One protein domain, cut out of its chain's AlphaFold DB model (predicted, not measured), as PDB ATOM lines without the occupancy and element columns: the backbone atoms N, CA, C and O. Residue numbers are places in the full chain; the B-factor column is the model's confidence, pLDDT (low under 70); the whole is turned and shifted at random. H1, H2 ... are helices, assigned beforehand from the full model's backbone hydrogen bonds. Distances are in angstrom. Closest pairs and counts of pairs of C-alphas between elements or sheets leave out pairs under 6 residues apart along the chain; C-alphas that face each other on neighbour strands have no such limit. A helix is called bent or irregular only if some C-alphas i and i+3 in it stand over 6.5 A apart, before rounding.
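This is residues 791 to 948 of the 1252 residues of the protein "Erythrocyte membrane protein 1" of Plasmodium gaboni (UniProt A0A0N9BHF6). One long, bent helix, H2, runs along most of a rod-like model; H1 folds back beside its first arm as a helical hairpin, and H3 stands crosswise at the far end. From H3 the rest of the printed part comes back toward the hairpin through loops and the short helices H4, H5 and H6, with H6 packed on both H1 and H2a; residues 814 to 820 and 886 to 894 stick out. The printed part has 158 residues with six named helices, H1 to H6 in order, and no named strand, and its class is all helix. It is loose, with a radius of gyration of the C-alphas of 21.2 A and spans of 72 by 35 by 24 A.

H2, residues 822 to 862, was assigned as one helix by its hydrogen bonds but is bent, with C-alphas 844 and 847 6.8 A apart. Its arms, H2a of residues 822 to 844 and H2b of residues 847 to 862, stand at a steep tilt of 37 degrees, only just past shallow. H1, residues 791 to 814, forms a hairpin with H2a: they touch at a shallow tilt of 27 degrees, opposite ways, and their closest C-alphas, of Cys 806 and Cys 831, are 4.9 A apart. H6, residues 940 to 946, is irregular, with C-alphas 941 and 944 8.3 A apart. Residues 828 to 836 of H2a touch H6 at a steep tilt of 58 degrees, closest at the C-alphas of Ser 832 and Cys 946, 4.5 A. Residues 806 to 813 of H1 touch H6 too, closest at the C-alphas of Cys 806 and Glu 945, 6.1 A. Residues 792 to 796 of H1 touch H5, residues 913 to 916, closest at the C-alphas of Cys 792 and Cys 915, 4.8 A. H2b only just touches H4, residues 902 to 908, and H3, residues 872 to 886, with 3 pairs of C-alphas within 8 A each; it is about perpendicular to both, at 88 and 74 degrees. The closest C-alphas are those of Ser 853 and Pro 902, 5.7 A, and of Tyr 860 and Phe 881, 6.5 A. H3 and H4 are apart. Every O i to N i+4 pair is within hydrogen-bond range in H2a, H2b, H3 and H4; in H1 17 of 20 are, in H6 1 of 3, beside 1 of 4 O i to N i+3 pairs, and H5 is too short for such a pair.

H1 begins at C-alpha 791, (-13.945, 34.479, -12.855), and is 31.9 A long, with a kink of 44 degrees near residue 803. H2a is 33.5 A long and H2b 22.5 A, ending at C-alpha 862, (-0.109, 13.186, -2.633). H3 is 21.0 A long, H4 9.9 A, H5 5.7 A and H6 10.2 A, ending at C-alpha 946, (-21.878, 49.766, -1.527).

The two C-alphas farthest apart, of Asp 818 and Thr 868, are 72.8 A apart. The printed part has no cut; the links H3 to H4, 15 residues, and H5 to H6, 23 residues, are long. The mean pLDDT of the printed part is 81.7, and it is under 70 at residues 804, 815 to 823, 865 to 869, 890 to 894 and 925 to 929.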
ATOM      1  N   TYR A 791     -13.538  33.773 -14.069       90.56
ATOM      2  CA  TYR A 791     -13.945  34.479 -12.855       90.56
ATOM      3  C   TYR A 791     -13.434  35.926 -12.861       90.56
ATOM      4  O   TYR A 791     -14.204  36.880 -12.748       90.56
ATOM      5  N   CYS A 792     -12.136  36.114 -13.096       89.19
ATOM      6  CA  CYS A 792     -11.527  37.437 -13.094       89.19
ATOM      7  C   CYS A 792     -12.011  38.351 -14.220       89.19
ATOM      8  O   CYS A 792     -12.095  39.565 -14.029       89.19
ATOM      9  N   ARG A 793     -12.352  37.804 -15.392       84.81
ATOM     10  CA  ARG A 793     -12.992  38.575 -16.470       84.81
ATOM     11  C   ARG A 793     -14.334  39.134 -16.019       84.81
ATOM     12  O   ARG A 793     -14.629  40.292 -16.309       84.81
ATOM     13  N   LYS A 794     -15.122  38.340 -15.291       85.19
ATOM     14  CA  LYS A 794     -16.411  38.776 -14.753       85.19
ATOM     15  C   LYS A 794     -16.239  39.802 -13.633       85.19
ATOM     16  O   LYS A 794     -16.875  40.848 -13.695       85.19
ATOM     17  N   ILE A 795     -15.291  39.596 -12.717       87.62
ATOM     18  CA  ILE A 795     -14.933  40.592 -11.691       87.62
ATOM     19  C   ILE A 795     -14.522  41.926 -12.316       87.62
ATOM     20  O   ILE A 795     -15.014  42.972 -11.902       87.62
ATOM     21  N   ARG A 796     -13.671  41.912 -13.350       85.50
ATOM     22  CA  ARG A 796     -13.280  43.131 -14.073       85.50
ATOM     23  C   ARG A 796     -14.467  43.807 -14.749       85.50
ATOM     24  O   ARG A 796     -14.582  45.027 -14.689       85.50
ATOM     25  N   PHE A 797     -15.337  43.028 -15.390       81.06
ATOM     26  CA  PHE A 797     -16.553  43.544 -16.012       81.06
ATOM     27  C   PHE A 797     -17.453  44.244 -14.982       81.06
ATOM     28  O   PHE A 797     -17.816  45.403 -15.181       81.06
ATOM     29  N   ASP A 798     -17.731  43.585 -13.856       82.56
ATOM     30  CA  ASP A 798     -18.570  44.132 -12.787       82.56
ATOM     31  C   ASP A 798     -17.918  45.370 -12.151       82.56
ATOM     32  O   ASP A 798     -18.559  46.411 -12.021       82.56
ATOM     33  N   TYR A 799     -16.617  45.312 -11.845       83.88
ATOM     34  CA  TYR A 799     -15.860  46.431 -11.275       83.88
ATOM     35  C   TYR A 799     -15.842  47.662 -12.198       83.88
ATOM     36  O   TYR A 799     -16.048  48.785 -11.733       83.88
ATOM     37  N   ASN A 800     -15.648  47.473 -13.508       78.25
ATOM     38  CA  ASN A 800     -15.710  48.561 -14.490       78.25
ATOM     39  C   ASN A 800     -17.104  49.201 -14.540       78.25
ATOM     40  O   ASN A 800     -17.219  50.427 -14.600       78.25
ATOM     41  N   GLY A 801     -18.163  48.386 -14.473       72.56
ATOM     42  CA  GLY A 801     -19.535  48.879 -14.351       72.56
ATOM     43  C   GLY A 801     -19.736  49.697 -13.072       72.56
ATOM     44  O   GLY A 801     -20.344  50.765 -13.099       72.56
ATOM     45  N   MET A 802     -19.157  49.250 -11.957       81.69
ATOM     46  CA  MET A 802     -19.231  49.946 -10.672       81.69
ATOM     47  C   MET A 802     -18.466  51.268 -10.667       81.69
ATOM     48  O   MET A 802     -18.974  52.238 -10.109       81.69
ATOM     49  N   TRP A 803     -17.301  51.361 -11.316       77.62
ATOM     50  CA  TRP A 803     -16.524  52.606 -11.411       77.62
ATOM     51  C   TRP A 803     -17.377  53.790 -11.896       77.62
ATOM     52  O   TRP A 803     -17.317  54.876 -11.319       77.62
ATOM     53  N   LEU A 804     -18.264  53.557 -12.868       69.94
ATOM     54  CA  LEU A 804     -19.149  54.575 -13.446       69.94
ATOM     55  C   LEU A 804     -20.149  55.198 -12.452       69.94
ATOM     56  O   LEU A 804     -20.514  56.364 -12.608       69.94
ATOM     57  N   TYR A 805     -20.595  54.454 -11.437       76.19
ATOM     58  CA  TYR A 805     -21.632  54.903 -10.493       76.19
ATOM     59  C   TYR A 805     -21.092  55.114  -9.079       76.19
ATOM     60  O   TYR A 805     -21.424  56.099  -8.413       76.19
ATOM     61  N   CYS A 806     -20.202  54.230  -8.644       83.94
ATOM     62  CA  CYS A 806     -19.600  54.253  -7.326       83.94
ATOM     63  C   CYS A 806     -18.519  55.330  -7.194       83.94
ATOM     64  O   CYS A 806     -18.466  55.980  -6.153       83.94
ATOM     65  N   ALA A 807     -17.715  55.619  -8.227       82.31
ATOM     66  CA  ALA A 807     -16.733  56.704  -8.129       82.31
ATOM     67  C   ALA A 807     -17.401  58.091  -7.986       82.31
ATOM     68  O   ALA A 807     -17.017  58.846  -7.089       82.31
ATOM     69  N   PRO A 808     -18.459  58.430  -8.754       77.12
ATOM     70  CA  PRO A 808     -19.253  59.624  -8.481       77.12
ATOM     71  C   PRO A 808     -19.925  59.600  -7.104       77.12
ATOM     72  O   PRO A 808     -19.866  60.604  -6.396       77.12
ATOM     73  N   CYS A 809     -20.527  58.473  -6.695       82.38
ATOM     74  CA  CYS A 809     -21.120  58.346  -5.360       82.38
ATOM     75  C   CYS A 809     -20.098  58.676  -4.259       82.38
ATOM     76  O   CYS A 809     -20.389  59.488  -3.385       82.38
ATOM     77  N   LYS A 810     -18.871  58.158  -4.366       85.94
ATOM     78  CA  LYS A 810     -17.750  58.438  -3.457       85.94
ATOM     79  C   LYS A 810     -17.428  59.928  -3.351       85.94
ATOM     80  O   LYS A 810     -17.188  60.439  -2.258       85.94
ATOM     81  N   ILE A 811     -17.455  60.659  -4.468       82.38
ATOM     82  CA  ILE A 811     -17.267  62.120  -4.479       82.38
ATOM     83  C   ILE A 811     -18.429  62.819  -3.760       82.38
ATOM     84  O   ILE A 811     -18.195  63.701  -2.932       82.38
ATOM     85  N   TYR A 812     -19.671  62.422  -4.045       75.06
ATOM     86  CA  TYR A 812     -20.860  62.996  -3.407       75.06
ATOM     87  C   TYR A 812     -20.931  62.696  -1.904       75.06
ATOM     88  O   TYR A 812     -21.329  63.566  -1.133       75.06
ATOM     89  N   MET A 813     -20.505  61.507  -1.471       76.75
ATOM     90  CA  MET A 813     -20.412  61.151  -0.054       76.75
ATOM     91  C   MET A 813     -19.369  62.004   0.681       76.75
ATOM     92  O   MET A 813     -19.616  62.413   1.809       76.75
ATOM     93  N   LYS A 814     -18.245  62.347   0.035       78.38
ATOM     94  CA  LYS A 814     -17.188  63.191   0.625       78.38
ATOM     95  C   LYS A 814     -17.540  64.678   0.724       78.38
ATOM     96  O   LYS A 814     -17.003  65.363   1.587       78.38
ATOM     97  N   LYS A 815     -18.385  65.207  -0.167       69.19
ATOM     98  CA  LYS A 815     -18.617  66.660  -0.282       69.19
ATOM     99  C   LYS A 815     -19.490  67.278   0.818       69.19
ATOM    100  O   LYS A 815     -19.547  68.501   0.856       69.19
ATOM    101  N   ASN A 816     -20.150  66.492   1.678       55.84
ATOM    102  CA  ASN A 816     -20.962  66.951   2.827       55.84
ATOM    103  C   ASN A 816     -21.901  68.160   2.569       55.84
ATOM    104  O   ASN A 816     -22.285  68.861   3.499       55.84
ATOM    105  N   LYS A 817     -22.287  68.413   1.312       49.03
ATOM    106  CA  LYS A 817     -23.228  69.465   0.918       49.03
ATOM    107  C   LYS A 817     -24.531  68.807   0.484       49.03
ATOM    108  O   LYS A 817     -24.537  68.023  -0.462       49.03
ATOM    109  N   ASP A 818     -25.571  69.113   1.253       52.53
ATOM    110  CA  ASP A 818     -26.979  68.752   1.117       52.53
ATOM    111  C   ASP A 818     -27.277  67.272   0.830       52.53
ATOM    112  O   ASP A 818     -27.240  66.779  -0.299       52.53
ATOM    113  N   GLN A 819     -27.721  66.574   1.882       52.06
ATOM    114  CA  GLN A 819     -28.336  65.236   1.845       52.06
ATOM    115  C   GLN A 819     -29.532  65.108   0.869       52.06
ATOM    116  O   GLN A 819     -30.039  64.006   0.677       52.06
ATOM    117  N   LYS A 820     -29.967  66.195   0.217       53.56
ATOM    118  CA  LYS A 820     -31.166  66.274  -0.629       53.56
ATOM    119  C   LYS A 820     -30.909  66.483  -2.132       53.56
ATOM    120  O   LYS A 820     -31.834  66.878  -2.833       53.56
ATOM    121  N   SER A 821     -29.712  66.216  -2.673       63.78
ATOM    122  CA  SER A 821     -29.585  66.174  -4.144       63.78
ATOM    123  C   SER A 821     -30.096  64.836  -4.697       63.78
ATOM    124  O   SER A 821     -29.574  63.762  -4.390       63.78
ATOM    125  N   GLU A 822     -31.118  64.907  -5.547       66.56
ATOM    126  CA  GLU A 822     -31.676  63.784  -6.313       66.56
ATOM    127  C   GLU A 822     -30.585  62.996  -7.072       66.56
ATOM    128  O   GLU A 822     -30.665  61.785  -7.283       66.56
ATOM    129  N   GLU A 823     -29.499  63.678  -7.438       65.06
ATOM    130  CA  GLU A 823     -28.358  63.107  -8.143       65.06
ATOM    131  C   GLU A 823     -27.494  62.185  -7.263       65.06
ATOM    132  O   GLU A 823     -27.038  61.138  -7.736       65.06
ATOM    133  N   LYS A 824     -27.314  62.513  -5.973       74.75
ATOM    134  CA  LYS A 824     -26.636  61.637  -4.999       74.75
ATOM    135  C   LYS A 824     -27.419  60.339  -4.812       74.75
ATOM    136  O   LYS A 824     -26.819  59.269  -4.891       74.75
ATOM    137  N   LYS A 825     -28.745  60.426  -4.633       76.94
ATOM    138  CA  LYS A 825     -29.626  59.252  -4.482       76.94
ATOM    139  C   LYS A 825     -29.543  58.324  -5.690       76.94
ATOM    140  O   LYS A 825     -29.326  57.127  -5.532       76.94
ATOM    141  N   LYS A 826     -29.616  58.879  -6.903       73.75
ATOM    142  CA  LYS A 826     -29.504  58.111  -8.155       73.75
ATOM    143  C   LYS A 826     -28.161  57.390  -8.278       73.75
ATOM    144  O   LYS A 826     -28.125  56.190  -8.540       73.75
ATOM    145  N   ARG A 827     -27.047  58.102  -8.070       76.12
ATOM    146  CA  ARG A 827     -25.693  57.544  -8.245       76.12
ATOM    147  C   ARG A 827     -25.343  56.519  -7.169       76.12
ATOM    148  O   ARG A 827     -24.839  55.447  -7.497       76.12
ATOM    149  N   CYS A 828     -25.635  56.824  -5.906       82.94
ATOM    150  CA  CYS A 828     -25.351  55.919  -4.798       82.94
ATOM    151  C   CYS A 828     -26.320  54.731  -4.738       82.94
ATOM    152  O   CYS A 828     -25.880  53.610  -4.501       82.94
ATOM    153  N   GLY A 829     -27.601  54.928  -5.064       82.06
ATOM    154  CA  GLY A 829     -28.568  53.837  -5.185       82.06
ATOM    155  C   GLY A 829     -28.201  52.852  -6.298       82.06
ATOM    156  O   GLY A 829     -28.243  51.641  -6.089       82.06
ATOM    157  N   MET A 830     -27.765  53.348  -7.464       78.44
ATOM    158  CA  MET A 830     -27.286  52.478  -8.543       78.44
ATOM    159  C   MET A 830     -25.979  51.767  -8.175       78.44
ATOM    160  O   MET A 830     -25.843  50.575  -8.441       78.44
ATOM    161  N   CYS A 831     -25.039  52.468  -7.527       84.19
ATOM    162  CA  CYS A 831     -23.823  51.841  -7.007       84.19
ATOM    163  C   CYS A 831     -24.158  50.666  -6.075       84.19
ATOM    164  O   CYS A 831     -23.656  49.568  -6.295       84.19
ATOM    165  N   SER A 832     -25.062  50.860  -5.107       86.19
ATOM    166  CA  SER A 832     -25.487  49.805  -4.180       86.19
ATOM    167  C   SER A 832     -26.083  48.589  -4.907       86.19
ATOM    168  O   SER A 832     -25.672  47.460  -4.639       86.19
ATOM    169  N   LYS A 833     -26.955  48.797  -5.910       82.31
ATOM    170  CA  LYS A 833     -27.503  47.702  -6.739       82.31
ATOM    171  C   LYS A 833     -26.414  46.925  -7.488       82.31
ATOM    172  O   LYS A 833     -26.419  45.697  -7.479       82.31
ATOM    173  N   LEU A 834     -25.453  47.622  -8.100       82.25
ATOM    174  CA  LEU A 834     -24.320  46.975  -8.772       82.25
ATOM    175  C   LEU A 834     -23.434  46.208  -7.778       82.25
ATOM    176  O   LEU A 834     -22.966  45.117  -8.093       82.25
ATOM    177  N   CYS A 835     -23.265  46.719  -6.554       88.25
ATOM    178  CA  CYS A 835     -22.584  45.991  -5.483       88.25
ATOM    179  C   CYS A 835     -23.319  44.703  -5.089       88.25
ATOM    180  O   CYS A 835     -22.660  43.718  -4.752       88.25
ATOM    181  N   THR A 836     -24.656  44.681  -5.120       86.88
ATOM    182  CA  THR A 836     -25.444  43.460  -4.878       86.88
ATOM    183  C   THR A 836     -25.159  42.396  -5.936       86.88
ATOM    184  O   THR A 836     -24.878  41.254  -5.575       86.88
ATOM    185  N   GLU A 837     -25.147  42.765  -7.219       83.38
ATOM    186  CA  GLU A 837     -24.829  41.834  -8.312       83.38
ATOM    187  C   GLU A 837     -23.382  41.324  -8.237       83.38
ATOM    188  O   GLU A 837     -23.148  40.118  -8.332       83.38
ATOM    189  N   TYR A 838     -22.421  42.209  -7.957       87.94
ATOM    190  CA  TYR A 838     -21.029  41.824  -7.707       87.94
ATOM    191  C   TYR A 838     -20.927  40.830  -6.530       87.94
ATOM    192  O   TYR A 838     -20.292  39.779  -6.635       87.94
ATOM    193  N   THR A 839     -21.607  41.124  -5.414       90.56
ATOM    194  CA  THR A 839     -21.618  40.267  -4.211       90.56
ATOM    195  C   THR A 839     -22.187  38.887  -4.528       90.56
ATOM    196  O   THR A 839     -21.645  37.869  -4.090       90.56
ATOM    197  N   LYS A 840     -23.286  38.844  -5.286       88.56
ATOM    198  CA  LYS A 840     -23.926  37.606  -5.724       88.56
ATOM    199  C   LYS A 840     -22.961  36.756  -6.547       88.56
ATOM    200  O   LYS A 840     -22.783  35.584  -6.230       88.56
ATOM    201  N   HIS A 841     -22.279  37.361  -7.521       87.75
ATOM    202  CA  HIS A 841     -21.292  36.665  -8.342       87.75
ATOM    203  C   HIS A 841     -20.157  36.052  -7.500       87.75
ATOM    204  O   HIS A 841     -19.856  34.867  -7.641       87.75
ATOM    205  N   VAL A 842     -19.580  36.819  -6.565       91.19
ATOM    206  CA  VAL A 842     -18.532  36.323  -5.652       91.19
ATOM    207  C   VAL A 842     -19.028  35.134  -4.824       91.19
ATOM    208  O   VAL A 842     -18.352  34.107  -4.769       91.19
ATOM    209  N   ASN A 843     -20.213  35.242  -4.216       91.25
ATOM    210  CA  ASN A 843     -20.775  34.184  -3.370       91.25
ATOM    211  C   ASN A 843     -21.048  32.884  -4.144       91.25
ATOM    212  O   ASN A 843     -20.929  31.799  -3.580       91.25
ATOM    213  N   GLU A 844     -21.421  32.975  -5.421       88.81
ATOM    214  CA  GLU A 844     -21.701  31.804  -6.259       88.81
ATOM    215  C   GLU A 844     -20.425  31.064  -6.694       88.81
ATOM    216  O   GLU A 844     -20.443  29.837  -6.832       88.81
ATOM    217  N   TRP A 845     -19.319  31.787  -6.896       91.88
ATOM    218  CA  TRP A 845     -18.066  31.243  -7.438       91.88
ATOM    219  C   TRP A 845     -17.051  30.853  -6.362       91.88
ATOM    220  O   TRP A 845     -16.287  29.906  -6.553       91.88
ATOM    221  N   GLN A 846     -17.061  31.517  -5.206       91.75
ATOM    222  CA  GLN A 846     -16.145  31.214  -4.104       91.75
ATOM    223  C   GLN A 846     -16.166  29.726  -3.681       91.75
ATOM    224  O   GLN A 846     -15.088  29.145  -3.562       91.75
ATOM    225  N   PRO A 847     -17.327  29.045  -3.547       92.44
ATOM    226  CA  PRO A 847     -17.352  27.621  -3.199       92.44
ATOM    227  C   PRO A 847     -16.702  26.714  -4.254       92.44
ATOM    228  O   PRO A 847     -16.172  25.655  -3.920       92.44
ATOM    229  N   GLN A 848     -16.743  27.105  -5.533       92.44
ATOM    230  CA  GLN A 848     -16.085  26.369  -6.615       92.44
ATOM    231  C   GLN A 848     -14.561  26.481  -6.516       92.44
ATOM    232  O   GLN A 848     -13.865  25.482  -6.703       92.44
ATOM    233  N   TRP A 849     -14.042  27.670  -6.190       92.25
ATOM    234  CA  TRP A 849     -12.613  27.867  -5.939       92.25
ATOM    235  C   TRP A 849     -12.131  27.042  -4.750       92.25
ATOM    236  O   TRP A 849     -11.126  26.347  -4.872       92.25
ATOM    237  N   THR A 850     -12.864  27.067  -3.631       91.62
ATOM    238  CA  THR A 850     -12.506  26.314  -2.419       91.62
ATOM    239  C   THR A 850     -12.313  24.829  -2.724       91.62
ATOM    240  O   THR A 850     -11.239  24.291  -2.470       91.62
ATOM    241  N   LYS A 851     -13.291  24.191  -3.383       92.62
ATOM    242  CA  LYS A 851     -13.210  22.764  -3.739       92.62
ATOM    243  C   LYS A 851     -12.043  22.446  -4.675       92.62
ATOM    244  O   LYS A 851     -11.332  21.464  -4.478       92.62
ATOM    245  N   GLN A 852     -11.831  23.269  -5.703       92.56
ATOM    246  CA  GLN A 852     -10.712  23.080  -6.631       92.56
ATOM    247  C   GLN A 852      -9.358  23.259  -5.937       92.56
ATOM    248  O   GLN A 852      -8.421  22.521  -6.234       92.56
ATOM    249  N   SER A 853      -9.270  24.203  -5.002       91.81
ATOM    250  CA  SER A 853      -8.051  24.522  -4.258       91.81
ATOM    251  C   SER A 853      -7.663  23.417  -3.283       91.81
ATOM    252  O   SER A 853      -6.504  23.001  -3.243       91.81
ATOM    253  N   GLU A 854      -8.641  22.891  -2.546       93.12
ATOM    254  CA  GLU A 854      -8.470  21.720  -1.681       93.12
ATOM    255  C   GLU A 854      -7.966  20.530  -2.497       93.12
ATOM    256  O   GLU A 854      -6.953  19.918  -2.154       93.12
ATOM    257  N   LYS A 855      -8.607  20.261  -3.640       92.94
ATOM    258  CA  LYS A 855      -8.235  19.132  -4.489       92.94
ATOM    259  C   LYS A 855      -6.877  19.308  -5.167       92.94
ATOM    260  O   LYS A 855      -6.127  18.343  -5.267       92.94
ATOM    261  N   TYR A 856      -6.521  20.517  -5.601       94.25
ATOM    262  CA  TYR A 856      -5.167  20.818  -6.077       94.25
ATOM    263  C   TYR A 856      -4.130  20.488  -4.999       94.25
ATOM    264  O   TYR A 856      -3.155  19.795  -5.278       94.25
ATOM    265  N   THR A 857      -4.367  20.945  -3.768       93.19
ATOM    266  CA  THR A 857      -3.451  20.754  -2.635       93.19
ATOM    267  C   THR A 857      -3.304  19.273  -2.283       93.19
ATOM    268  O   THR A 857      -2.190  18.793  -2.071       93.19
ATOM    269  N   GLU A 858      -4.410  18.523  -2.284       92.19
ATOM    270  CA  GLU A 858      -4.418  17.067  -2.111       92.19
ATOM    271  C   GLU A 858      -3.548  16.373  -3.172       92.19
ATOM    272  O   GLU A 858      -2.675  15.575  -2.832       92.19
ATOM    273  N   LEU A 859      -3.738  16.711  -4.451       91.69
ATOM    274  CA  LEU A 859      -2.993  16.115  -5.563       91.69
ATOM    275  C   LEU A 859      -1.506  16.495  -5.529       91.69
ATOM    276  O   LEU A 859      -0.639  15.650  -5.757       91.69
ATOM    277  N   TYR A 860      -1.198  17.751  -5.202       92.19
ATOM    278  CA  TYR A 860       0.176  18.218  -5.080       92.19
ATOM    279  C   TYR A 860       0.906  17.492  -3.948       92.19
ATOM    280  O   TYR A 860       1.995  16.958  -4.163       92.19
ATOM    281  N   ASN A 861       0.308  17.405  -2.758       90.06
ATOM    282  CA  ASN A 861       0.922  16.748  -1.602       90.06
ATOM    283  C   ASN A 861       0.986  15.224  -1.759       90.06
ATOM    284  O   ASN A 861       1.977  14.614  -1.365       90.06
ATOM    285  N   GLY A 862      -0.033  14.623  -2.376       85.56
ATOM    286  CA  GLY A 862      -0.109  13.186  -2.633       85.56
ATOM    287  C   GLY A 862       0.820  12.685  -3.743       85.56
ATOM    288  O   GLY A 862       1.047  11.480  -3.837       85.56
ATOM    289  N   SER A 863       1.378  13.572  -4.576       80.69
ATOM    290  CA  SER A 863       2.344  13.177  -5.607       80.69
ATOM    291  C   SER A 863       3.673  12.749  -4.963       80.69
ATOM    292  O   SER A 863       4.400  13.572  -4.393       80.69
ATOM    293  N   SER A 864       4.005  11.458  -5.069       70.50
ATOM    294  CA  SER A 864       5.216  10.815  -4.530       70.50
ATOM    295  C   SER A 864       5.911   9.963  -5.600       70.50
ATOM    296  O   SER A 864       5.275   9.512  -6.547       70.50
ATOM    297  N   SER A 865       7.213   9.708  -5.441       57.19
ATOM    298  CA  SER A 865       8.062   8.962  -6.384       57.19
ATOM    299  C   SER A 865       7.743   7.460  -6.514       57.19
ATOM    300  O   SER A 865       8.405   6.779  -7.290       57.19
ATOM    301  N   SER A 866       6.782   6.920  -5.755       51.75
ATOM    302  CA  SER A 866       6.565   5.470  -5.598       51.75
ATOM    303  C   SER A 866       5.130   4.971  -5.829       51.75
ATOM    304  O   SER A 866       4.838   3.819  -5.510       51.75
ATOM    305  N   THR A 867       4.208   5.783  -6.358       50.09
ATOM    306  CA  THR A 867       2.801   5.360  -6.511       50.09
ATOM    307  C   THR A 867       2.547   4.694  -7.868       50.09
ATOM    308  O   THR A 867       2.424   5.364  -8.887       50.09
ATOM    309  N   THR A 868       2.420   3.366  -7.889       55.34
ATOM    310  CA  THR A 868       1.829   2.639  -9.021       55.34
ATOM    311  C   THR A 868       0.318   2.879  -9.022       55.34
ATOM    312  O   THR A 868      -0.416   2.359  -8.186       55.34
ATOM    313  N   THR A 869      -0.160   3.720  -9.937       67.56
ATOM    314  CA  THR A 869      -1.593   3.964 -10.156       67.56
ATOM    315  C   THR A 869      -2.025   3.368 -11.491       67.56
ATOM    316  O   THR A 869      -1.269   3.394 -12.459       67.56
ATOM    317  N   SER A 870      -3.238   2.817 -11.549       70.75
ATOM    318  CA  SER A 870      -3.846   2.344 -12.796       70.75
ATOM    319  C   SER A 870      -4.443   3.474 -13.640       70.75
ATOM    320  O   SER A 870      -4.850   3.211 -14.768       70.75
ATOM    321  N   ASP A 871      -4.503   4.711 -13.124       84.75
ATOM    322  CA  ASP A 871      -5.008   5.885 -13.844       84.75
ATOM    323  C   ASP A 871      -3.862   6.631 -14.569       84.75
ATOM    324  O   ASP A 871      -3.065   7.321 -13.920       84.75
ATOM    325  N   PRO A 872      -3.793   6.577 -15.916       83.75
ATOM    326  CA  PRO A 872      -2.745   7.236 -16.701       83.75
ATOM    327  C   PRO A 872      -2.740   8.767 -16.583       83.75
ATOM    328  O   PRO A 872      -1.718   9.403 -16.856       83.75
ATOM    329  N   ILE A 873      -3.878   9.373 -16.223       89.38
ATOM    330  CA  ILE A 873      -4.002  10.822 -16.024       89.38
ATOM    331  C   ILE A 873      -3.361  11.208 -14.692       89.38
ATOM    332  O   ILE A 873      -2.620  12.192 -14.623       89.38
ATOM    333  N   LYS A 874      -3.583  10.405 -13.645       88.50
ATOM    334  CA  LYS A 874      -2.942  10.614 -12.345       88.50
ATOM    335  C   LYS A 874      -1.430  10.399 -12.423       88.50
ATOM    336  O   LYS A 874      -0.688  11.240 -11.931       88.50
ATOM    337  N   GLU A 875      -0.978   9.344 -13.095       87.12
ATOM    338  CA  GLU A 875       0.453   9.082 -13.322       87.12
ATOM    339  C   GLU A 875       1.149  10.296 -13.965       87.12
ATOM    340  O   GLU A 875       2.210  10.737 -13.525       87.12
ATOM    341  N   GLN A 876       0.511  10.895 -14.977       89.19
ATOM    342  CA  GLN A 876       1.012  12.097 -15.640       89.19
ATOM    343  C   GLN A 876       1.116  13.298 -14.698       89.19
ATOM    344  O   GLN A 876       2.077  14.066 -14.767       89.19
ATOM    345  N   LEU A 877       0.083  13.500 -13.882       92.25
ATOM    346  CA  LEU A 877       0.012  14.595 -12.929       92.25
ATOM    347  C   LEU A 877       1.097  14.458 -11.856       92.25
ATOM    348  O   LEU A 877       1.757  15.446 -11.534       92.25
ATOM    349  N   ASP A 878       1.307  13.242 -11.351       90.81
ATOM    350  CA  ASP A 878       2.338  12.950 -10.360       90.81
ATOM    351  C   ASP A 878       3.735  13.207 -10.945       90.81
ATOM    352  O   ASP A 878       4.516  13.940 -10.339       90.81
ATOM    353  N   ASP A 879       4.027  12.698 -12.151       90.75
ATOM    354  CA  ASP A 879       5.284  12.971 -12.867       90.75
ATOM    355  C   ASP A 879       5.522  14.478 -13.058       90.75
ATOM    356  O   ASP A 879       6.611  14.998 -12.791       90.75
ATOM    357  N   PHE A 880       4.481  15.209 -13.468       94.00
ATOM    358  CA  PHE A 880       4.556  16.653 -13.647       94.00
ATOM    359  C   PHE A 880       4.890  17.376 -12.338       94.00
ATOM    360  O   PHE A 880       5.838  18.162 -12.298       94.00
ATOM    361  N   PHE A 881       4.167  17.093 -11.250       93.56
ATOM    362  CA  PHE A 881       4.443  17.722  -9.959       93.56
ATOM    363  C   PHE A 881       5.810  17.337  -9.393       93.56
ATOM    364  O   PHE A 881       6.470  18.186  -8.796       93.56
ATOM    365  N   GLN A 882       6.290  16.114  -9.624       90.81
ATOM    366  CA  GLN A 882       7.652  15.728  -9.249       90.81
ATOM    367  C   GLN A 882       8.704  16.555  -9.988       90.81
ATOM    368  O   GLN A 882       9.655  17.038  -9.373       90.81
ATOM    369  N   LYS A 883       8.522  16.793 -11.290       90.44
ATOM    370  CA  LYS A 883       9.416  17.665 -12.062       90.44
ATOM    371  C   LYS A 883       9.377  19.117 -11.577       90.44
ATOM    372  O   LYS A 883      10.431  19.753 -11.509       90.44
ATOM    373  N   VAL A 884       8.204  19.614 -11.173       91.19
ATOM    374  CA  VAL A 884       8.054  20.943 -10.549       91.19
ATOM    375  C   VAL A 884       8.792  21.019  -9.205       91.19
ATOM    376  O   VAL A 884       9.529  21.978  -8.977       91.19
ATOM    377  N   LYS A 885       8.645  20.005  -8.338       89.31
ATOM    378  CA  LYS A 885       9.280  19.929  -7.007       89.31
ATOM    379  C   LYS A 885      10.800  19.807  -7.082       89.31
ATOM    380  O   LYS A 885      11.516  20.515  -6.379       89.31
ATOM    381  N   ASN A 886      11.288  18.896  -7.922       83.94
ATOM    382  CA  ASN A 886      12.699  18.519  -7.957       83.94
ATOM    383  C   ASN A 886      13.549  19.493  -8.780       83.94
ATOM    384  O   ASN A 886      14.738  19.626  -8.493       83.94
ATOM    385  N   GLY A 887      12.938  20.174  -9.760       71.81
ATOM    386  CA  GLY A 887      13.545  21.225 -10.576       71.81
ATOM    387  C   GLY A 887      14.742  20.750 -11.409       71.81
ATOM    388  O   GLY A 887      15.817  20.460 -10.889       71.81
ATOM    389  N   HIS A 888      14.617  20.748 -12.737       74.50
ATOM    390  CA  HIS A 888      15.748  20.411 -13.614       74.50
ATOM    391  C   HIS A 888      16.737  21.582 -13.834       74.50
ATOM    392  O   HIS A 888      17.811  21.370 -14.397       74.50
ATOM    393  N   CYS A 889      16.374  22.787 -13.372       72.50
ATOM    394  CA  CYS A 889      17.057  24.071 -13.575       72.50
ATOM    395  C   CYS A 889      17.548  24.683 -12.248       72.50
ATOM    396  O   CYS A 889      17.139  25.784 -11.875       72.50
ATOM    397  N   LYS A 890      18.390  23.962 -11.496       60.38
ATOM    398  CA  LYS A 890      18.788  24.357 -10.127       60.38
ATOM    399  C   LYS A 890      19.559  25.687 -10.050       60.38
ATOM    400  O   LYS A 890      19.390  26.399  -9.068       60.38
ATOM    401  N   ASP A 891      20.279  26.064 -11.110       55.56
ATOM    402  CA  ASP A 891      21.170  27.240 -11.121       55.56
ATOM    403  C   ASP A 891      20.608  28.461 -11.888       55.56
ATOM    404  O   ASP A 891      21.257  29.499 -11.964       55.56
ATOM    405  N   SER A 892      19.402  28.356 -12.469       52.44
ATOM    406  CA  SER A 892      18.860  29.333 -13.442       52.44
ATOM    407  C   SER A 892      17.494  29.934 -13.065       52.44
ATOM    408  O   SER A 892      16.946  30.729 -13.833       52.44
ATOM    409  N   THR A 893      16.885  29.555 -11.937       55.91
ATOM    410  CA  THR A 893      15.493  29.949 -11.650       55.91
ATOM    411  C   THR A 893      15.407  31.216 -10.799       55.91
ATOM    412  O   THR A 893      15.755  31.227  -9.625       55.91
ATOM    413  N   THR A 894      14.852  32.284 -11.376       66.06
ATOM    414  CA  THR A 894      14.329  33.451 -10.636       66.06
ATOM    415  C   THR A 894      13.000  33.142  -9.925       66.06
ATOM    416  O   THR A 894      12.459  33.988  -9.218       66.06
ATOM    417  N   ASP A 895      12.446  31.942 -10.126       80.94
ATOM    418  CA  ASP A 895      11.158  31.495  -9.599       80.94
ATOM    419  C   ASP A 895      11.274  30.910  -8.181       80.94
ATOM    420  O   ASP A 895      11.638  29.746  -7.975       80.94
ATOM    421  N   THR A 896      10.917  31.715  -7.182       81.75
ATOM    422  CA  THR A 896      10.942  31.315  -5.769       81.75
ATOM    423  C   THR A 896       9.699  30.539  -5.325       81.75
ATOM    424  O   THR A 896       9.662  30.081  -4.183       81.75
ATOM    425  N   ASN A 897       8.675  30.383  -6.176       85.94
ATOM    426  CA  ASN A 897       7.427  29.723  -5.782       85.94
ATOM    427  C   ASN A 897       7.638  28.220  -5.560       85.94
ATOM    428  O   ASN A 897       8.456  27.576  -6.236       85.94
ATOM    429  N   LYS A 898       6.889  27.661  -4.603       87.62
ATOM    430  CA  LYS A 898       6.855  26.215  -4.347       87.62
ATOM    431  C   LYS A 898       5.755  25.537  -5.147       87.62
ATOM    432  O   LYS A 898       5.914  24.363  -5.451       87.62
ATOM    433  N   TYR A 899       4.694  26.265  -5.504       91.12
ATOM    434  CA  TYR A 899       3.514  25.735  -6.194       91.12
ATOM    435  C   TYR A 899       2.729  24.692  -5.388       91.12
ATOM    436  O   TYR A 899       1.884  23.995  -5.943       91.12
ATOM    437  N   ASP A 900       2.958  24.619  -4.077       89.94
ATOM    438  CA  ASP A 900       2.144  23.848  -3.134       89.94
ATOM    439  C   ASP A 900       0.765  24.480  -2.905       89.94
ATOM    440  O   ASP A 900      -0.184  23.787  -2.543       89.94
ATOM    441  N   LYS A 901       0.642  25.781  -3.187       90.44
ATOM    442  CA  LYS A 901      -0.613  26.532  -3.178       90.44
ATOM    443  C   LYS A 901      -1.166  26.739  -4.600       90.44
ATOM    444  O   LYS A 901      -0.423  27.201  -5.477       90.44
ATOM    445  N   PRO A 902      -2.464  26.483  -4.847       92.38
ATOM    446  CA  PRO A 902      -3.085  26.651  -6.166       92.38
ATOM    447  C   PRO A 902      -3.029  28.097  -6.669       92.38
ATOM    448  O   PRO A 902      -2.910  28.332  -7.871       92.38
ATOM    449  N   GLU A 903      -3.061  29.080  -5.771       90.75
ATOM    450  CA  GLU A 903      -2.973  30.495  -6.118       90.75
ATOM    451  C   GLU A 903      -1.641  30.840  -6.793       90.75
ATOM    452  O   GLU A 903      -1.615  31.679  -7.691       90.75
ATOM    453  N   GLU A 904      -0.538  30.201  -6.383       90.75
ATOM    454  CA  GLU A 904       0.781  30.402  -6.994       90.75
ATOM    455  C   GLU A 904       0.793  29.881  -8.428       90.75
ATOM    456  O   GLU A 904       1.218  30.593  -9.339       90.75
ATOM    457  N   PHE A 905       0.248  28.679  -8.636       92.25
ATOM    458  CA  PHE A 905       0.105  28.088  -9.961       92.25
ATOM    459  C   PHE A 905      -0.765  28.968 -10.866       92.25
ATOM    460  O   PHE A 905      -0.305  29.411 -11.919       92.25
ATOM    461  N   VAL A 906      -1.988  29.291 -10.435       91.94
ATOM    462  CA  VAL A 906      -2.932  30.097 -11.221       91.94
ATOM    463  C   VAL A 906      -2.355  31.470 -11.539       91.94
ATOM    464  O   VAL A 906      -2.463  31.937 -12.674       91.94
ATOM    465  N   ASN A 907      -1.712  32.116 -10.565       87.94
ATOM    466  CA  ASN A 907      -1.087  33.409 -10.781       87.94
ATOM    467  C   ASN A 907       0.054  33.329 -11.802       87.94
ATOM    468  O   ASN A 907       0.078  34.136 -12.731       87.94
ATOM    469  N   SER A 908       0.947  32.343 -11.655       88.12
ATOM    470  CA  SER A 908       2.078  32.139 -12.568       88.12
ATOM    471  C   SER A 908       1.615  31.897 -13.999       88.12
ATOM    472  O   SER A 908       2.177  32.484 -14.908       88.12
ATOM    473  N   MET A 909       0.514  31.157 -14.189       88.12
ATOM    474  CA  MET A 909      -0.072  30.837 -15.494       88.12
ATOM    475  C   MET A 909      -0.972  31.944 -16.065       88.12
ATOM    476  O   MET A 909      -1.528  31.790 -17.152       88.12
ATOM    477  N   GLY A 910      -1.117  33.070 -15.356       85.00
ATOM    478  CA  GLY A 910      -1.888  34.228 -15.804       85.00
ATOM    479  C   GLY A 910      -3.395  34.162 -15.542       85.00
ATOM    480  O   GLY A 910      -4.110  35.058 -15.985       85.00
ATOM    481  N   GLY A 911      -3.891  33.185 -14.778       88.31
ATOM    482  CA  GLY A 911      -5.323  33.048 -14.481       88.31
ATOM    483  C   GLY A 911      -5.913  34.264 -13.752       88.31
ATOM    484  O   GLY A 911      -7.036  34.665 -14.024       88.31
ATOM    485  N   TYR A 912      -5.136  34.962 -12.916       88.12
ATOM    486  CA  TYR A 912      -5.592  36.190 -12.242       88.12
ATOM    487  C   TYR A 912      -5.387  37.483 -13.050       88.12
ATOM    488  O   TYR A 912      -5.534  38.576 -12.501       88.12
ATOM    489  N   LYS A 913      -5.020  37.406 -14.341       84.06
ATOM    490  CA  LYS A 913      -4.688  38.573 -15.186       84.06
ATOM    491  C   LYS A 913      -5.710  39.707 -15.059       84.06
ATOM    492  O   LYS A 913      -5.327  40.812 -14.701       84.06
ATOM    493  N   TYR A 914      -6.990  39.413 -15.275       83.88
ATOM    494  CA  TYR A 914      -8.044  40.432 -15.312       83.88
ATOM    495  C   TYR A 914      -8.402  41.005 -13.939       83.88
ATOM    496  O   TYR A 914      -8.820  42.154 -13.863       83.88
ATOM    497  N   CYS A 915      -8.194  40.251 -12.855       87.38
ATOM    498  CA  CYS A 915      -8.403  40.755 -11.501       87.38
ATOM    499  C   CYS A 915      -7.373  41.841 -11.148       87.38
ATOM    500  O   CYS A 915      -7.709  42.803 -10.465       87.38
ATOM    501  N   LYS A 916      -6.139  41.759 -11.672       81.00
ATOM    502  CA  LYS A 916      -5.105  42.782 -11.415       81.00
ATOM    503  C   LYS A 916      -5.404  44.144 -12.014       81.00
ATOM    504  O   LYS A 916      -4.925  45.143 -11.492       81.00
ATOM    505  N   ASP A 917      -6.190  44.168 -13.085       76.44
ATOM    506  CA  ASP A 917      -6.661  45.409 -13.701       76.44
ATOM    507  C   ASP A 917      -7.773  46.074 -12.866       76.44
ATOM    508  O   ASP A 917      -8.317  47.105 -13.257       76.44
ATOM    509  N   THR A 918      -8.136  45.476 -11.728       81.38
ATOM    510  CA  THR A 918      -9.077  46.009 -10.743       81.38
ATOM    511  C   THR A 918      -8.362  46.282  -9.420       81.38
ATOM    512  O   THR A 918      -7.214  45.882  -9.210       81.38
ATOM    513  N   SER A 919      -9.060  46.902  -8.466       83.44
ATOM    514  CA  SER A 919      -8.558  47.033  -7.093       83.44
ATOM    515  C   SER A 919      -8.518  45.709  -6.314       83.44
ATOM    516  O   SER A 919      -8.018  45.694  -5.190       83.44
ATOM    517  N   GLN A 920      -9.064  44.628  -6.885       87.69
ATOM    518  CA  GLN A 920      -9.130  43.287  -6.305       87.69
ATOM    519  C   GLN A 920      -8.006  42.415  -6.854       87.69
ATOM    520  O   GLN A 920      -8.206  41.581  -7.731       87.69
ATOM    521  N   ASN A 921      -6.792  42.652  -6.372       86.06
ATOM    522  CA  ASN A 921      -5.570  42.082  -6.933       86.06
ATOM    523  C   ASN A 921      -4.801  41.163  -5.969       86.06
ATOM    524  O   ASN A 921      -3.731  40.672  -6.331       86.06
ATOM    525  N   VAL A 922      -5.342  40.895  -4.775       87.44
ATOM    526  CA  VAL A 922      -4.767  39.955  -3.803       87.44
ATOM    527  C   VAL A 922      -5.471  38.604  -3.913       87.44
ATOM    528  O   VAL A 922      -6.687  38.510  -3.822       87.44
ATOM    529  N   TYR A 923      -4.714  37.532  -4.107       85.75
ATOM    530  CA  TYR A 923      -5.254  36.172  -4.259       85.75
ATOM    531  C   TYR A 923      -4.783  35.223  -3.158       85.75
ATOM    532  O   TYR A 923      -5.492  34.279  -2.837       85.75
ATOM    533  N   LYS A 924      -3.616  35.473  -2.542       79.50
ATOM    534  CA  LYS A 924      -3.153  34.678  -1.398       79.50
ATOM    535  C   LYS A 924      -3.923  35.079  -0.141       79.50
ATOM    536  O   LYS A 924      -4.008  36.260   0.189       79.50
ATOM    537  N   GLN A 925      -4.403  34.089   0.603       68.25
ATOM    538  CA  GLN A 925      -5.153  34.285   1.846       68.25
ATOM    539  C   GLN A 925      -4.248  34.460   3.086       68.25
ATOM    540  O   GLN A 925      -4.701  34.312   4.216       68.25
ATOM    541  N   ASP A 926      -2.965  34.790   2.886       61.56
ATOM    542  CA  ASP A 926      -1.927  34.832   3.930       61.56
ATOM    543  C   ASP A 926      -2.193  35.898   5.020       61.56
ATOM    544  O   ASP A 926      -1.567  35.885   6.079       61.56
ATOM    545  N   LYS A 927      -3.139  36.819   4.782       57.34
ATOM    546  CA  LYS A 927      -3.659  37.779   5.763       57.34
ATOM    547  C   LYS A 927      -5.186  37.733   5.749       57.34
ATOM    548  O   LYS A 927      -5.822  38.246   4.829       57.34
ATOM    549  N   SER A 928      -5.774  37.115   6.771       49.19
ATOM    550  CA  SER A 928      -7.218  37.172   7.016       49.19
ATOM    551  C   SER A 928      -7.687  38.635   7.010       49.19
ATOM    552  O   SER A 928      -7.199  39.440   7.801       49.19
ATOM    553  N   GLY A 929      -8.603  38.981   6.099       65.25
ATOM    554  CA  GLY A 929      -9.233  40.305   6.054       65.25
ATOM    555  C   GLY A 929      -8.656  41.328   5.069       65.25
ATOM    556  O   GLY A 929      -9.061  42.484   5.147       65.25
ATOM    557  N   ASP A 930      -7.765  40.957   4.134       81.38
ATOM    558  CA  ASP A 930      -7.306  41.909   3.105       81.38
ATOM    559  C   ASP A 930      -8.469  42.349   2.198       81.38
ATOM    560  O   ASP A 930      -9.093  41.540   1.502       81.38
ATOM    561  N   GLU A 931      -8.766  43.648   2.204       83.31
ATOM    562  CA  GLU A 931      -9.856  44.246   1.432       83.31
ATOM    563  C   GLU A 931      -9.647  44.145  -0.085       83.31
ATOM    564  O   GLU A 931     -10.623  44.243  -0.825       83.31
ATOM    565  N   ALA A 932      -8.409  43.927  -0.545       86.38
ATOM    566  CA  ALA A 932      -8.061  43.723  -1.952       86.38
ATOM    567  C   ALA A 932      -8.222  42.265  -2.419       86.38
ATOM    568  O   ALA A 932      -7.865  41.946  -3.558       86.38
ATOM    569  N   HIS A 933      -8.675  41.352  -1.550       90.81
ATOM    570  CA  HIS A 933      -8.757  39.938  -1.901       90.81
ATOM    571  C   HIS A 933      -9.799  39.681  -3.008       90.81
ATOM    572  O   HIS A 933     -10.903  40.224  -2.969       90.81
ATOM    573  N   VAL A 934      -9.474  38.829  -3.986       89.69
ATOM    574  CA  VAL A 934     -10.298  38.599  -5.192       89.69
ATOM    575  C   VAL A 934     -11.720  38.131  -4.869       89.69
ATOM    576  O   VAL A 934     -12.660  38.554  -5.529       89.69
ATOM    577  N   PHE A 935     -11.897  37.355  -3.795       90.75
ATOM    578  CA  PHE A 935     -13.210  36.901  -3.311       90.75
ATOM    579  C   PHE A 935     -13.822  37.799  -2.217       90.75
ATOM    580  O   PHE A 935     -14.666  37.345  -1.444       90.75
ATOM    581  N   GLN A 936     -13.405  39.064  -2.088       91.06
ATOM    582  CA  GLN A 936     -14.112  39.999  -1.208       91.06
ATOM    583  C   GLN A 936     -15.505  40.285  -1.754       91.06
ATOM    584  O   GLN A 936     -15.658  40.596  -2.932       91.06
ATOM    585  N   LYS A 937     -16.517  40.244  -0.877       89.81
ATOM    586  CA  LYS A 937     -17.926  40.480  -1.247       89.81
ATOM    587  C   LYS A 937     -18.171  41.878  -1.810       89.81
ATOM    588  O   LYS A 937     -19.110  42.066  -2.565       89.81
ATOM    589  N   LYS A 938     -17.339  42.854  -1.446       89.69
ATOM    590  CA  LYS A 938     -17.414  44.234  -1.936       89.69
ATOM    591  C   LYS A 938     -16.061  44.662  -2.500       89.69
ATOM    592  O   LYS A 938     -15.043  44.312  -1.896       89.69
ATOM    593  N   PRO A 939     -16.030  45.442  -3.594       89.62
ATOM    594  CA  PRO A 939     -14.806  46.047  -4.099       89.62
ATOM    595  C   PRO A 939     -14.118  46.915  -3.053       89.62
ATOM    596  O   PRO A 939     -14.770  47.780  -2.463       89.62
ATOM    597  N   LYS A 940     -12.801  46.744  -2.889       88.94
ATOM    598  CA  LYS A 940     -11.972  47.567  -1.995       88.94
ATOM    599  C   LYS A 940     -12.269  49.061  -2.115       88.94
ATOM    600  O   LYS A 940     -12.514  49.738  -1.121       88.94
ATOM    601  N   ASP A 941     -12.296  49.571  -3.343       88.44
ATOM    602  CA  ASP A 941     -12.404  51.012  -3.582       88.44
ATOM    603  C   ASP A 941     -13.797  51.598  -3.336       88.44
ATOM    604  O   ASP A 941     -13.902  52.823  -3.206       88.44
ATOM    605  N   TYR A 942     -14.838  50.761  -3.269       88.94
ATOM    606  CA  TYR A 942     -16.243  51.188  -3.203       88.94
ATOM    607  C   TYR A 942     -17.003  50.621  -2.002       88.94
ATOM    608  O   TYR A 942     -18.231  50.640  -1.977       88.94
ATOM    609  N   LYS A 943     -16.290  50.089  -1.003       87.69
ATOM    610  CA  LYS A 943     -16.882  49.403   0.153       87.69
ATOM    611  C   LYS A 943     -17.964  50.239   0.846       87.69
ATOM    612  O   LYS A 943     -19.048  49.726   1.098       87.69
ATOM    613  N   ASN A 944     -17.686  51.520   1.091       85.75
ATOM    614  CA  ASN A 944     -18.607  52.429   1.780       85.75
ATOM    615  C   ASN A 944     -19.794  52.815   0.893       85.75
ATOM    616  O   ASN A 944     -20.923  52.907   1.361       85.75
ATOM    617  N   GLU A 945     -19.548  53.035  -0.396       89.25
ATOM    618  CA  GLU A 945     -20.578  53.378  -1.375       89.25
ATOM    619  C   GLU A 945     -21.545  52.206  -1.597       89.25
ATOM    620  O   GLU A 945     -22.739  52.421  -1.785       89.25
ATOM    621  N   CYS A 946     -21.051  50.969  -1.500       88.31
ATOM    622  CA  CYS A 946     -21.878  49.766  -1.527       88.31
ATOM    623  C   CYS A 946     -22.853  49.671  -0.350       88.31
ATOM    624  O   CYS A 946     -23.920  49.074  -0.492       88.31
ATOM    625  N   ASP A 947     -22.486  50.243   0.797       87.31
ATOM    626  CA  ASP A 947     -23.302  50.280   2.014       87.31
ATOM    627  C   ASP A 947     -24.257  51.470   2.074       87.31
ATOM    628  O   ASP A 947     -24.967  51.638   3.069       87.31
ATOM    629  N   TRP A 948     -24.301  52.292   1.024       85.50
ATOM    630  CA  TRP A 948     -25.213  53.419   0.980       85.50
ATOM    631  C   TRP A 948     -26.666  52.946   1.098       85.50
ATOM    632  O   TRP A 948     -27.141  52.121   0.315       85.50
TER     633      TRP A 948